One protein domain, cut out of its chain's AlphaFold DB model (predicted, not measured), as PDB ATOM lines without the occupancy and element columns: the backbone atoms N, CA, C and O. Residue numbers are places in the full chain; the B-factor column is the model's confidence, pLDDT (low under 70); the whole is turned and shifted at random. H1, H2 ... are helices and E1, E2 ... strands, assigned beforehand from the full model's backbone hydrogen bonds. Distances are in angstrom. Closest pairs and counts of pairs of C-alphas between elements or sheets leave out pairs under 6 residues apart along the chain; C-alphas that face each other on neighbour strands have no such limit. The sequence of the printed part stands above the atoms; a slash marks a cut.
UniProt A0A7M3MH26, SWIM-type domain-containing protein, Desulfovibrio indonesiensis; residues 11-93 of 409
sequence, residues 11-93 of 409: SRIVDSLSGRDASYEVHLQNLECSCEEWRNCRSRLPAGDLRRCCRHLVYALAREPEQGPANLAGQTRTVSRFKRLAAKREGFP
ATOM      1  N   SER A  11     181.109  35.241 -53.725       88.62
ATOM      2  CA  SER A  11     182.056  34.635 -54.651       88.62
ATOM      3  C   SER A  11     181.327  33.719 -55.629       88.62
ATOM      4  O   SER A  11     180.199  33.279 -55.387       88.62
ATOM      5  N   ARG A  12     181.933  33.478 -56.793       89.00
ATOM      6  CA  ARG A  12     181.332  32.676 -57.864       89.00
ATOM      7  C   ARG A  12     182.333  31.727 -58.473       89.00
ATOM      8  O   ARG A  12     183.483  32.093 -58.673       89.00
ATOM      9  N   ILE A  13     181.864  30.546 -58.849       89.88
ATOM     10  CA  ILE A  13     182.665  29.553 -59.554       89.88
ATOM     11  C   ILE A  13     182.437  29.700 -61.061       89.88
ATOM     12  O   ILE A  13     181.300  29.745 -61.528       89.88
ATOM     13  N   VAL A  14     183.525  29.821 -61.819       87.25
ATOM     14  CA  VAL A  14     183.527  29.934 -63.280       87.25
ATOM     15  C   VAL A  14     184.409  28.842 -63.861       87.25
ATOM     16  O   VAL A  14     185.585  28.742 -63.507       87.25
ATOM     17  N   ASP A  15     183.867  28.069 -64.793       85.38
ATOM     18  CA  ASP A  15     184.613  26.999 -65.449       85.38
ATOM     19  C   ASP A  15     185.761  27.540 -66.311       85.38
ATOM     20  O   ASP A  15     185.690  28.599 -66.949       85.38
ATOM     21  N   SER A  16     186.852  26.783 -66.338       75.50
ATOM     22  CA  SER A  16     188.005  27.005 -67.198       75.50
ATOM     23  C   SER A  16     187.579  26.962 -68.656       75.50
ATOM     24  O   SER A  16     187.235  25.926 -69.216       75.50
ATOM     25  N   LEU A  17     187.717  28.103 -69.328       66.88
ATOM     26  CA  LEU A  17     187.514  28.197 -70.775       66.88
ATOM     27  C   LEU A  17     188.635  27.522 -71.591       66.88
ATOM     28  O   LEU A  17     188.586  27.559 -72.820       66.88
ATOM     29  N   SER A  18     189.655  26.955 -70.934       60.75
ATOM     30  CA  SER A  18     190.794  26.275 -71.570       60.75
ATOM     31  C   SER A  18     190.693  24.748 -71.588       60.75
ATOM     32  O   SER A  18     191.720  24.088 -71.707       60.75
ATOM     33  N   GLY A  19     189.498  24.180 -71.407       56.91
ATOM     34  CA  GLY A  19     189.230  22.752 -71.644       56.91
ATOM     35  C   GLY A  19     189.795  21.771 -70.610       56.91
ATOM     36  O   GLY A  19     189.372  20.629 -70.569       56.91
ATOM     37  N   ARG A  20     190.706  22.195 -69.729       58.28
ATOM     38  CA  ARG A  20     191.013  21.447 -68.501       58.28
ATOM     39  C   ARG A  20     189.877  21.710 -67.524       58.28
ATOM     40  O   ARG A  20     189.605  22.896 -67.332       58.28
ATOM     41  N   ASP A  21     189.294  20.674 -66.922       58.19
ATOM     42  CA  ASP A  21     188.200  20.675 -65.921       58.19
ATOM     43  C   ASP A  21     188.514  21.449 -64.618       58.19
ATOM     44  O   ASP A  21     188.234  21.019 -63.503       58.19
ATOM     45  N   ALA A  22     189.168  22.598 -64.724       77.94
ATOM     46  CA  ALA A  22     189.469  23.485 -63.627       77.94
ATOM     47  C   ALA A  22     188.319  24.478 -63.475       77.94
ATOM     48  O   ALA A  22     187.933  25.149 -64.425       77.94
ATOM     49  N   SER A  23     187.803  24.625 -62.270       89.56
ATOM     50  CA  SER A  23     186.879  25.698 -61.927       89.56
ATOM     51  C   SER A  23     187.629  26.782 -61.155       89.56
ATOM     52  O   SER A  23     188.469  26.471 -60.310       89.56
ATOM     53  N   TYR A  24     187.339  28.052 -61.424       91.44
ATOM     54  CA  TYR A  24     187.977  29.182 -60.756       91.44
ATOM     55  C   TYR A  24     186.961  29.997 -59.971       91.44
ATOM     56  O   TYR A  24     185.955  30.445 -60.516       91.44
ATOM     57  N   GLU A  25     187.275  30.263 -58.710       95.31
ATOM     58  CA  GLU A  25     186.565  31.259 -57.918       95.31
ATOM     59  C   GLU A  25     186.900  32.680 -58.399       95.31
ATOM     60  O   GLU A  25     188.078  33.013 -58.614       95.31
ATOM     61  N   VAL A  26     185.865  33.499 -58.596       95.62
ATOM     62  CA  VAL A  26     185.935  34.913 -58.975       95.62
ATOM     63  C   VAL A  26     185.081  35.776 -58.043       95.62
ATOM     64  O   VAL A  26     183.950  35.422 -57.713       95.62
ATOM     65  N   HIS A  27     185.596  36.953 -57.684       95.75
ATOM     66  CA  HIS A  27     184.865  37.988 -56.947       95.75
ATOM     67  C   HIS A  27     184.725  39.228 -57.831       95.75
ATOM     68  O   HIS A  27     185.691  39.966 -58.049       95.75
ATOM     69  N   LEU A  28     183.523  39.458 -58.363       93.94
ATOM     70  CA  LEU A  28     183.291  40.484 -59.388       93.94
ATOM     71  C   LEU A  28     183.409  41.909 -58.850       93.94
ATOM     72  O   LEU A  28     183.965  42.758 -59.538       93.94
ATOM     73  N   GLN A  29     182.986  42.161 -57.611       93.25
ATOM     74  CA  GLN A  29     183.079  43.491 -57.000       93.25
ATOM     75  C   GLN A  29     184.534  43.916 -56.767       93.25
ATOM     76  O   GLN A  29     184.901  45.058 -57.030       93.25
ATOM     77  N   ASN A  30     185.389  42.983 -56.344       93.81
ATOM     78  CA  ASN A  30     186.795  43.262 -56.043       93.81
ATOM     79  C   ASN A  30     187.723  43.038 -57.255       93.81
ATOM     80  O   ASN A  30     188.897  43.417 -57.222       93.81
ATOM     81  N   LEU A  31     187.199  42.472 -58.349       95.19
ATOM     82  CA  LEU A  31     187.953  42.036 -59.531       95.19
ATOM     83  C   LEU A  31     189.052  41.024 -59.177       95.19
ATOM     84  O   LEU A  31     190.204  41.172 -59.600       95.19
ATOM     85  N   GLU A  32     188.695  40.004 -58.399       96.38
ATOM     86  CA  GLU A  32     189.629  38.976 -57.921       96.38
ATOM     87  C   GLU A  32     189.345  37.618 -58.536       96.38
ATOM     88  O   GLU A  32     188.201  37.281 -58.836       96.38
ATOM     89  N   CYS A  33     190.401  36.845 -58.769       95.81
ATOM     90  CA  CYS A  33     190.295  35.515 -59.344       95.81
ATOM     91  C   CYS A  33     191.369  34.599 -58.763       95.81
ATOM     92  O   CYS A  33     192.529  34.982 -58.631       95.81
ATOM     93  N   SER A  34     190.990  33.357 -58.491       95.94
ATOM     94  CA  SER A  34     191.889  32.302 -58.010       95.94
ATOM     95  C   SER A  34     192.875  31.781 -59.072       95.94
ATOM     96  O   SER A  34     193.819  31.050 -58.741       95.94
ATOM     97  N   CYS A  35     192.715  32.151 -60.351       93.50
ATOM     98  CA  CYS A  35     193.601  31.669 -61.408       93.50
ATOM     99  C   CYS A  35     195.050  32.156 -61.231       93.50
ATOM    100  O   CYS A  35     195.323  33.231 -60.694       93.50
ATOM    101  N   GLU A  36     195.996  31.349 -61.706       92.00
ATOM    102  CA  GLU A  36     197.431  31.594 -61.533       92.00
ATOM    103  C   GLU A  36     197.887  32.919 -62.160       92.00
ATOM    104  O   GLU A  36     198.599  33.695 -61.528       92.00
ATOM    105  N   GLU A  37     197.410  33.229 -63.368       90.69
ATOM    106  CA  GLU A  37     197.693  34.499 -64.044       90.69
ATOM    107  C   GLU A  37     197.289  35.704 -63.180       90.69
ATOM    108  O   GLU A  37     198.018  36.696 -63.078       90.69
ATOM    109  N   TRP A  38     196.128  35.617 -62.524       95.31
ATOM    110  CA  TRP A  38     195.668  36.688 -61.658       95.31
ATOM    111  C   TRP A  38     196.569  36.818 -60.432       95.31
ATOM    112  O   TRP A  38     197.081  37.907 -60.171       95.31
ATOM    113  N   ARG A  39     196.829  35.709 -59.730       94.88
ATOM    114  CA  ARG A  39     197.663  35.691 -58.519       94.88
ATOM    115  C   ARG A  39     199.077  36.200 -58.779       94.88
ATOM    116  O   ARG A  39     199.574  37.022 -58.010       94.88
ATOM    117  N   ASN A  40     199.693  35.769 -59.876       92.19
ATOM    118  CA  ASN A  40     201.090  36.070 -60.173       92.19
ATOM    119  C   ASN A  40     201.282  37.481 -60.740       92.19
ATOM    120  O   ASN A  40     202.273  38.142 -60.412       92.19
ATOM    121  N   CYS A  41     200.351  37.949 -61.577       91.38
ATOM    122  CA  CYS A  41     200.539  39.174 -62.355       91.38
ATOM    123  C   CYS A  41     199.560  40.287 -61.977       91.38
ATOM    124  O   CYS A  41     199.964  41.438 -61.816       91.38
ATOM    125  N   ARG A  42     198.268  39.970 -61.859       94.25
ATOM    126  CA  ARG A  42     197.199  40.981 -61.798       94.25
ATOM    127  C   ARG A  42     196.869  41.454 -60.391       94.25
ATOM    128  O   ARG A  42     196.449  42.595 -60.229       94.25
ATOM    129  N   SER A  43     197.104  40.618 -59.386       95.81
ATOM    130  CA  SER A  43     196.928  40.925 -57.962       95.81
ATOM    131  C   SER A  43     197.684  42.186 -57.527       95.81
ATOM    132  O   SER A  43     197.225  42.898 -56.640       95.81
ATOM    133  N   ARG A  44     198.801  42.491 -58.203       94.31
ATOM    134  CA  ARG A  44     199.682  43.646 -57.960       94.31
ATOM    135  C   ARG A  44     199.093  44.982 -58.415       94.31
ATOM    136  O   ARG A  44     199.631  46.031 -58.072       94.31
ATOM    137  N   LEU A  45     198.052  44.959 -59.245       92.62
ATOM    138  CA  LEU A  45     197.397  46.169 -59.730       92.62
ATOM    139  C   LEU A  45     196.391  46.680 -58.683       92.62
ATOM    140  O   LEU A  45     195.800  45.863 -57.972       92.62
ATOM    141  N   PRO A  46     196.156  48.004 -58.600       92.12
ATOM    142  CA  PRO A  46     195.235  48.577 -57.622       92.12
ATOM    143  C   PRO A  46     193.823  47.991 -57.723       92.12
ATOM    144  O   PRO A  46     193.334  47.726 -58.824       92.12
ATOM    145  N   ALA A  47     193.145  47.831 -56.585       89.44
ATOM    146  CA  ALA A  47     191.750  47.397 -56.547       89.44
ATOM    147  C   ALA A  47     190.852  48.307 -57.411       89.44
ATOM    148  O   ALA A  47     191.056  49.519 -57.482       89.44
ATOM    149  N   GLY A  48     189.873  47.711 -58.100       87.12
ATOM    150  CA  GLY A  48     188.988  48.425 -59.031       87.12
ATOM    151  C   GLY A  48     189.608  48.779 -60.393       87.12
ATOM    152  O   GLY A  48     188.914  49.337 -61.246       87.12
ATOM    153  N   ASP A  49     190.881  48.450 -60.633       90.69
ATOM    154  CA  ASP A  49     191.524  48.629 -61.934       90.69
ATOM    155  C   ASP A  49     191.097  47.536 -62.927       90.69
ATOM    156  O   ASP A  49     191.275  46.342 -62.682       90.69
ATOM    157  N   LEU A  50     190.597  47.939 -64.100       91.06
ATOM    158  CA  LEU A  50     190.193  47.032 -65.183       91.06
ATOM    159  C   LEU A  50     191.291  46.059 -65.611       91.06
ATOM    160  O   LEU A  50     191.008  44.946 -66.048       91.06
ATOM    161  N   ARG A  51     192.553  46.454 -65.462       91.75
ATOM    162  CA  ARG A  51     193.708  45.622 -65.794       91.75
ATOM    163  C   ARG A  51     193.840  44.407 -64.869       91.75
ATOM    164  O   ARG A  51     194.512  43.444 -65.244       91.75
ATOM    165  N   ARG A  52     193.151  44.387 -63.716       94.00
ATOM    166  CA  ARG A  52     193.022  43.188 -62.870       94.00
ATOM    167  C   ARG A  52     192.217  42.066 -63.532       94.00
ATOM    168  O   ARG A  52     192.327  40.917 -63.122       94.00
ATOM    169  N   CYS A  53     191.433  42.359 -64.570       93.88
ATOM    170  CA  CYS A  53     190.535  41.383 -65.178       93.88
ATOM    171  C   CYS A  53     191.291  40.365 -66.052       93.88
ATOM    172  O   CYS A  53     191.582  40.626 -67.223       93.88
ATOM    173  N   CYS A  54     191.561  39.179 -65.499       94.06
ATOM    174  CA  CYS A  54     191.957  38.001 -66.278       94.06
ATOM    175  C   CYS A  54     190.817  37.539 -67.198       94.06
ATOM    176  O   CYS A  54     189.689  38.033 -67.111       94.06
ATOM    177  N   ARG A  55     191.080  36.550 -68.059       92.06
ATOM    178  CA  ARG A  55     190.052  36.000 -68.960       92.06
ATOM    179  C   ARG A  55     188.783  35.526 -68.232       92.06
ATOM    180  O   ARG A  55     187.691  35.747 -68.742       92.06
ATOM    181  N   HIS A  56     188.912  34.952 -67.032       93.75
ATOM    182  CA  HIS A  56     187.773  34.453 -66.247       93.75
ATOM    183  C   HIS A  56     186.909  35.602 -65.711       93.75
ATOM    184  O   HIS A  56     185.691  35.579 -65.860       93.75
ATOM    185  N   LEU A  57     187.541  36.653 -65.171       94.19
ATOM    186  CA  LEU A  57     186.848  37.867 -64.725       94.19
ATOM    187  C   LEU A  57     186.151  38.579 -65.881       94.19
ATOM    188  O   LEU A  57     185.001  38.981 -65.748       94.19
ATOM    189  N   VAL A  58     186.823  38.706 -67.028       92.88
ATOM    190  CA  VAL A  58     186.223  39.288 -68.237       92.88
ATOM    191  C   VAL A  58     184.991  38.504 -68.671       92.88
ATOM    192  O   VAL A  58     183.975  39.111 -68.998       92.88
ATOM    193  N   TYR A  59     185.071  37.175 -68.667       90.62
ATOM    194  CA  TYR A  59     183.949  36.318 -69.029       90.62
ATOM    195  C   TYR A  59     182.768  36.481 -68.064       90.62
ATOM    196  O   TYR A  59     181.640  36.686 -68.509       90.62
ATOM    197  N   ALA A  60     183.026  36.467 -66.756       92.69
ATOM    198  CA  ALA A  60     181.989  36.636 -65.747       92.69
ATOM    199  C   ALA A  60     181.339  38.034 -65.802       92.69
ATOM    200  O   ALA A  60     180.117  38.143 -65.864       92.69
ATOM    201  N   LEU A  61     182.138  39.102 -65.903       92.38
ATOM    202  CA  LEU A  61     181.645  40.484 -66.030       92.38
ATOM    203  C   LEU A  61     180.923  40.752 -67.356       92.38
ATOM    204  O   LEU A  61     180.076  41.637 -67.430       92.38
ATOM    205  N   ALA A  62     181.249  40.021 -68.426       90.38
ATOM    206  CA  ALA A  62     180.526  40.136 -69.690       90.38
ATOM    207  C   ALA A  62     179.094  39.582 -69.597       90.38
ATOM    208  O   ALA A  62     178.222  40.057 -70.332       90.38
ATOM    209  N   ARG A  63     178.871  38.588 -68.724       90.38
ATOM    210  CA  ARG A  63     177.559  37.985 -68.459       90.38
ATOM    211  C   ARG A  63     176.745  38.817 -67.473       90.38
ATOM    212  O   ARG A  63     175.563  39.016 -67.719       90.38
ATOM    213  N   GLU A  64     177.386  39.310 -66.416       91.31
ATOM    214  CA  GLU A  64     176.718  39.969 -65.281       91.31
ATOM    215  C   GLU A  64     177.428  41.285 -64.913       91.31
ATOM    216  O   GLU A  64     178.088  41.394 -63.873       91.31
ATOM    217  N   PRO A  65     177.372  42.296 -65.799       90.81
ATOM    218  CA  PRO A  65     178.106  43.551 -65.629       90.81
ATOM    219  C   PRO A  65     177.667  44.362 -64.403       90.81
ATOM    220  O   PRO A  65     178.466  45.118 -63.852       90.81
ATOM    221  N   GLU A  66     176.417  44.213 -63.970       90.25
ATOM    222  CA  GLU A  66     175.842  44.850 -62.782       90.25
ATOM    223  C   GLU A  66     176.478  44.392 -61.464       90.25
ATOM    224  O   GLU A  66     176.370  45.099 -60.466       90.25
ATOM    225  N   GLN A  67     177.179  43.255 -61.457       91.69
ATOM    226  CA  GLN A  67     177.894  42.746 -60.280       91.69
ATOM    227  C   GLN A  67     179.358  43.181 -60.218       91.69
ATOM    228  O   GLN A  67     180.071  42.842 -59.271       91.69
ATOM    229  N   GLY A  68     179.821  43.919 -61.229       91.06
ATOM    230  CA  GLY A  68     181.117  44.575 -61.175       91.06
ATOM    231  C   GLY A  68     181.170  45.657 -60.088       91.06
ATOM    232  O   GLY A  68     180.148  46.040 -59.518       91.06
ATOM    233  N   PRO A  69     182.361  46.207 -59.812       91.44
ATOM    234  CA  PRO A  69     182.482  47.336 -58.910       91.44
ATOM    235  C   PRO A  69     181.686  48.534 -59.437       91.44
ATOM    236  O   PRO A  69     181.531  48.720 -60.647       91.44
ATOM    237  N   ALA A  70     181.211  49.377 -58.520       89.25
ATOM    238  CA  ALA A  70     180.323  50.499 -58.832       89.25
ATOM    239  C   ALA A  70     180.904  51.474 -59.871       89.25
ATOM    240  O   ALA A  70     180.165  52.084 -60.635       89.25
ATOM    241  N   ASN A  71     182.234  51.599 -59.937       85.25
ATOM    242  CA  ASN A  71     182.895  52.418 -60.950       85.25
ATOM    243  C   ASN A  71     182.779  51.825 -62.365       85.25
ATOM    244  O   ASN A  71     182.914  52.575 -63.323       85.25
ATOM    245  N   LEU A  72     182.551  50.518 -62.516       82.44
ATOM    246  CA  LEU A  72     182.364  49.840 -63.802       82.44
ATOM    247  C   LEU A  72     180.888  49.633 -64.144       82.44
ATOM    248  O   LEU A  72     180.533  49.664 -65.327       82.44
ATOM    249  N   ALA A  73     180.047  49.427 -63.128       75.25
ATOM    250  CA  ALA A  73     178.607  49.284 -63.289       75.25
ATOM    251  C   ALA A  73     178.035  50.509 -64.030       75.25
ATOM    252  O   ALA A  73     178.318  51.657 -63.699       75.25
ATOM    253  N   GLY A  74     177.278  50.269 -65.103       74.19
ATOM    254  CA  GLY A  74     176.693  51.332 -65.932       74.19
ATOM    255  C   GLY A  74     177.630  51.965 -66.971       74.19
ATOM    256  O   GLY A  74     177.177  52.748 -67.804       74.19
ATOM    257  N   GLN A  75     178.918  51.604 -67.017       84.44
ATOM    258  CA  GLN A  75     179.801  52.061 -68.090       84.44
ATOM    259  C   GLN A  75     179.595  51.232 -69.368       84.44
ATOM    260  O   GLN A  75     180.321  50.268 -69.624       84.44
ATOM    261  N   THR A  76     178.651  51.632 -70.226       82.56
ATOM    262  CA  THR A  76     178.302  50.924 -71.479       82.56
ATOM    263  C   THR A  76     179.521  50.580 -72.343       82.56
ATOM    264  O   THR A  76     179.613  49.479 -72.897       82.56
ATOM    265  N   ARG A  77     180.509  51.484 -72.422       81.88
ATOM    266  CA  ARG A  77     181.767  51.257 -73.157       81.88
ATOM    267  C   ARG A  77     182.593  50.122 -72.550       81.88
ATOM    268  O   ARG A  77     183.134  49.298 -73.284       81.88
ATOM    269  N   THR A  78     182.678  50.059 -71.228       83.44
ATOM    270  CA  THR A  78     183.418  49.028 -70.495       83.44
ATOM    271  C   THR A  78     182.729  47.670 -70.604       83.44
ATOM    272  O   THR A  78     183.385  46.694 -70.953       83.44
ATOM    273  N   VAL A  79     181.402  47.613 -70.464       83.19
ATOM    274  CA  VAL A  79     180.616  46.391 -70.725       83.19
ATOM    275  C   VAL A  79     180.824  45.898 -72.158       83.19
ATOM    276  O   VAL A  79     181.056  44.713 -72.398       83.19
ATOM    277  N   SER A  80     180.832  46.817 -73.124       84.38
ATOM    278  CA  SER A  80     181.117  46.487 -74.524       84.38
ATOM    279  C   SER A  80     182.542  45.956 -74.713       84.38
ATOM    280  O   SER A  80     182.751  45.044 -75.508       84.38
ATOM    281  N   ARG A  81     183.544  46.475 -73.989       84.19
ATOM    282  CA  ARG A  81     184.902  45.898 -73.975       84.19
ATOM    283  C   ARG A  81     184.902  44.480 -73.410       84.19
ATOM    284  O   ARG A  81     185.469  43.604 -74.053       84.19
ATOM    285  N   PHE A  82     184.243  44.245 -72.273       85.56
ATOM    286  CA  PHE A  82     184.159  42.913 -71.670       85.56
ATOM    287  C   PHE A  82     183.561  41.897 -72.637       85.56
ATOM    288  O   PHE A  82     184.189  40.881 -72.905       85.56
ATOM    289  N   LYS A  83     182.413  42.207 -73.253       84.50
ATOM    290  CA  LYS A  83     181.769  41.320 -74.237       84.50
ATOM    291  C   LYS A  83     182.681  40.997 -75.423       84.50
ATOM    292  O   LYS A  83     182.736  39.853 -75.865       84.50
ATOM    293  N   ARG A  84     183.424  41.990 -75.924       83.56
ATOM    294  CA  ARG A  84     184.380  41.803 -77.025       83.56
ATOM    295  C   ARG A  84     185.535  40.878 -76.649       83.56
ATOM    296  O   ARG A  84     185.819  39.940 -77.385       83.56
ATOM    297  N   LEU A  85     186.178  41.135 -75.512       83.88
ATOM    298  CA  LEU A  85     187.321  40.349 -75.044       83.88
ATOM    299  C   LEU A  85     186.903  38.940 -74.599       83.88
ATOM    300  O   LEU A  85     187.628  37.981 -74.849       83.88
ATOM    301  N   ALA A  86     185.713  38.798 -74.009       83.50
ATOM    302  CA  ALA A  86     185.133  37.506 -73.653       83.50
ATOM    303  C   ALA A  86     184.900  36.636 -74.895       83.50
ATOM    304  O   ALA A  86     185.263  35.463 -74.888       83.50
ATOM    305  N   ALA A  87     184.378  37.213 -75.984       80.94
ATOM    306  CA  ALA A  87     184.164  36.493 -77.241       80.94
ATOM    307  C   ALA A  87     185.468  35.953 -77.857       80.94
ATOM    308  O   ALA A  87     185.446  34.933 -78.538       80.94
ATOM    309  N   LYS A  88     186.599  36.622 -77.606       79.19
ATOM    310  CA  LYS A  88     187.936  36.191 -78.044       79.19
ATOM    311  C   LYS A  88     188.661  35.305 -77.027       79.19
ATOM    312  O   LYS A  88     189.699  34.752 -77.352       79.19
ATOM    313  N   ARG A  89     188.124  35.160 -75.810       80.56
ATOM    314  CA  ARG A  89     188.747  34.456 -74.672       80.56
ATOM    315  C   ARG A  89     190.122  35.008 -74.248       80.56
ATOM    316  O   ARG A  89     190.870  34.321 -73.560       80.56
ATOM    317  N   GLU A  90     190.441  36.258 -74.589       76.00
ATOM    318  CA  GLU A  90     191.791  36.828 -74.402       76.00
ATOM    319  C   GLU A  90     192.008  37.511 -73.035       76.00
ATOM    320  O   GLU A  90     193.145  37.725 -72.621       76.00
ATOM    321  N   GLY A  91     190.941  37.846 -72.295       81.94
ATOM    322  CA  GLY A  91     191.060  38.706 -71.105       81.94
ATOM    323  C   GLY A  91     191.582  40.116 -71.445       81.94
ATOM    324  O   GLY A  91     191.717  40.470 -72.613       81.94
ATOM    325  N   PHE A  92     191.858  40.966 -70.447       86.00
ATOM    326  CA  PHE A  92     192.555  42.238 -70.716       86.00
ATOM    327  C   PHE A  92     194.054  41.995 -70.864       86.00
ATOM    328  O   PHE A  92     194.609  41.372 -69.968       86.00
ATOM    329  N   PRO A  93     194.765  42.538 -71.864       84.31
ATOM    330  CA  PRO A  93     196.223  42.428 -71.905       84.31
ATOM    331  C   PRO A  93     196.870  42.922 -70.601       84.31
ATOM    332  O   PRO A  93     196.401  43.901 -70.009       84.31
TER     333      PRO A  93
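What this domain is: This is residues 11 to 93 of the 409 residues of the protein "SWIM-type domain-containing protein" of Desulfovibrio indonesiensis (UniProt A0A7M3MH26). Helix H2 is the core, between the two-stranded hairpin E1 and E2 on one side and the longest helix, H3, which crosses it on the other; short helix H1 sits off to one side, apart from H2 and H3. The printed part has 83 residues, in order E1, E2, H1, H2, H3, with an antiparallel sheet and a mixed class; 38 residues are in named elements, under half. It is compact, with a radius of gyration of the C-alphas of 11.4 A, spanning 33 by 26 by 23 A.

How they stand to each other: E1, residues 12 to 15, and E2, residues 23 to 27, form an antiparallel hairpin at 144 degrees, with N 14 and O 24 2.8 A apart, within hydrogen-bond range. H2, residues 55 to 63, comes closest to E2 at the C-alphas of Val 26 and Leu 57, 6.5 A apart. H2 and H3, residues 76 to 88, touch at a steep tilt of 54 degrees, opposite ways; their closest C-alphas, of Ala 62 and Lys 83, are 4.9 A apart. H1, residues 36 to 42, is apart from E1, H2 and H3. In H1, H2 and H3 every O i to N i+4 pair is within hydrogen-bond range.

Where its parts are: E1 begins at C-alpha 12 (181.332, 32.676, -57.864). E2 is 13.4 A long, H2 12.7 A. H3 is 18.8 A long and ends at C-alpha 88 (187.936, 36.191, -78.044).

The domain as a whole: The farthest C-alphas, of Arg 20 and Gly 74, are 33.2 A apart. The printed part has no cut. The links H1 to H2 and H2 to H3 are long. Residues 17 to 21 are under pLDDT 70.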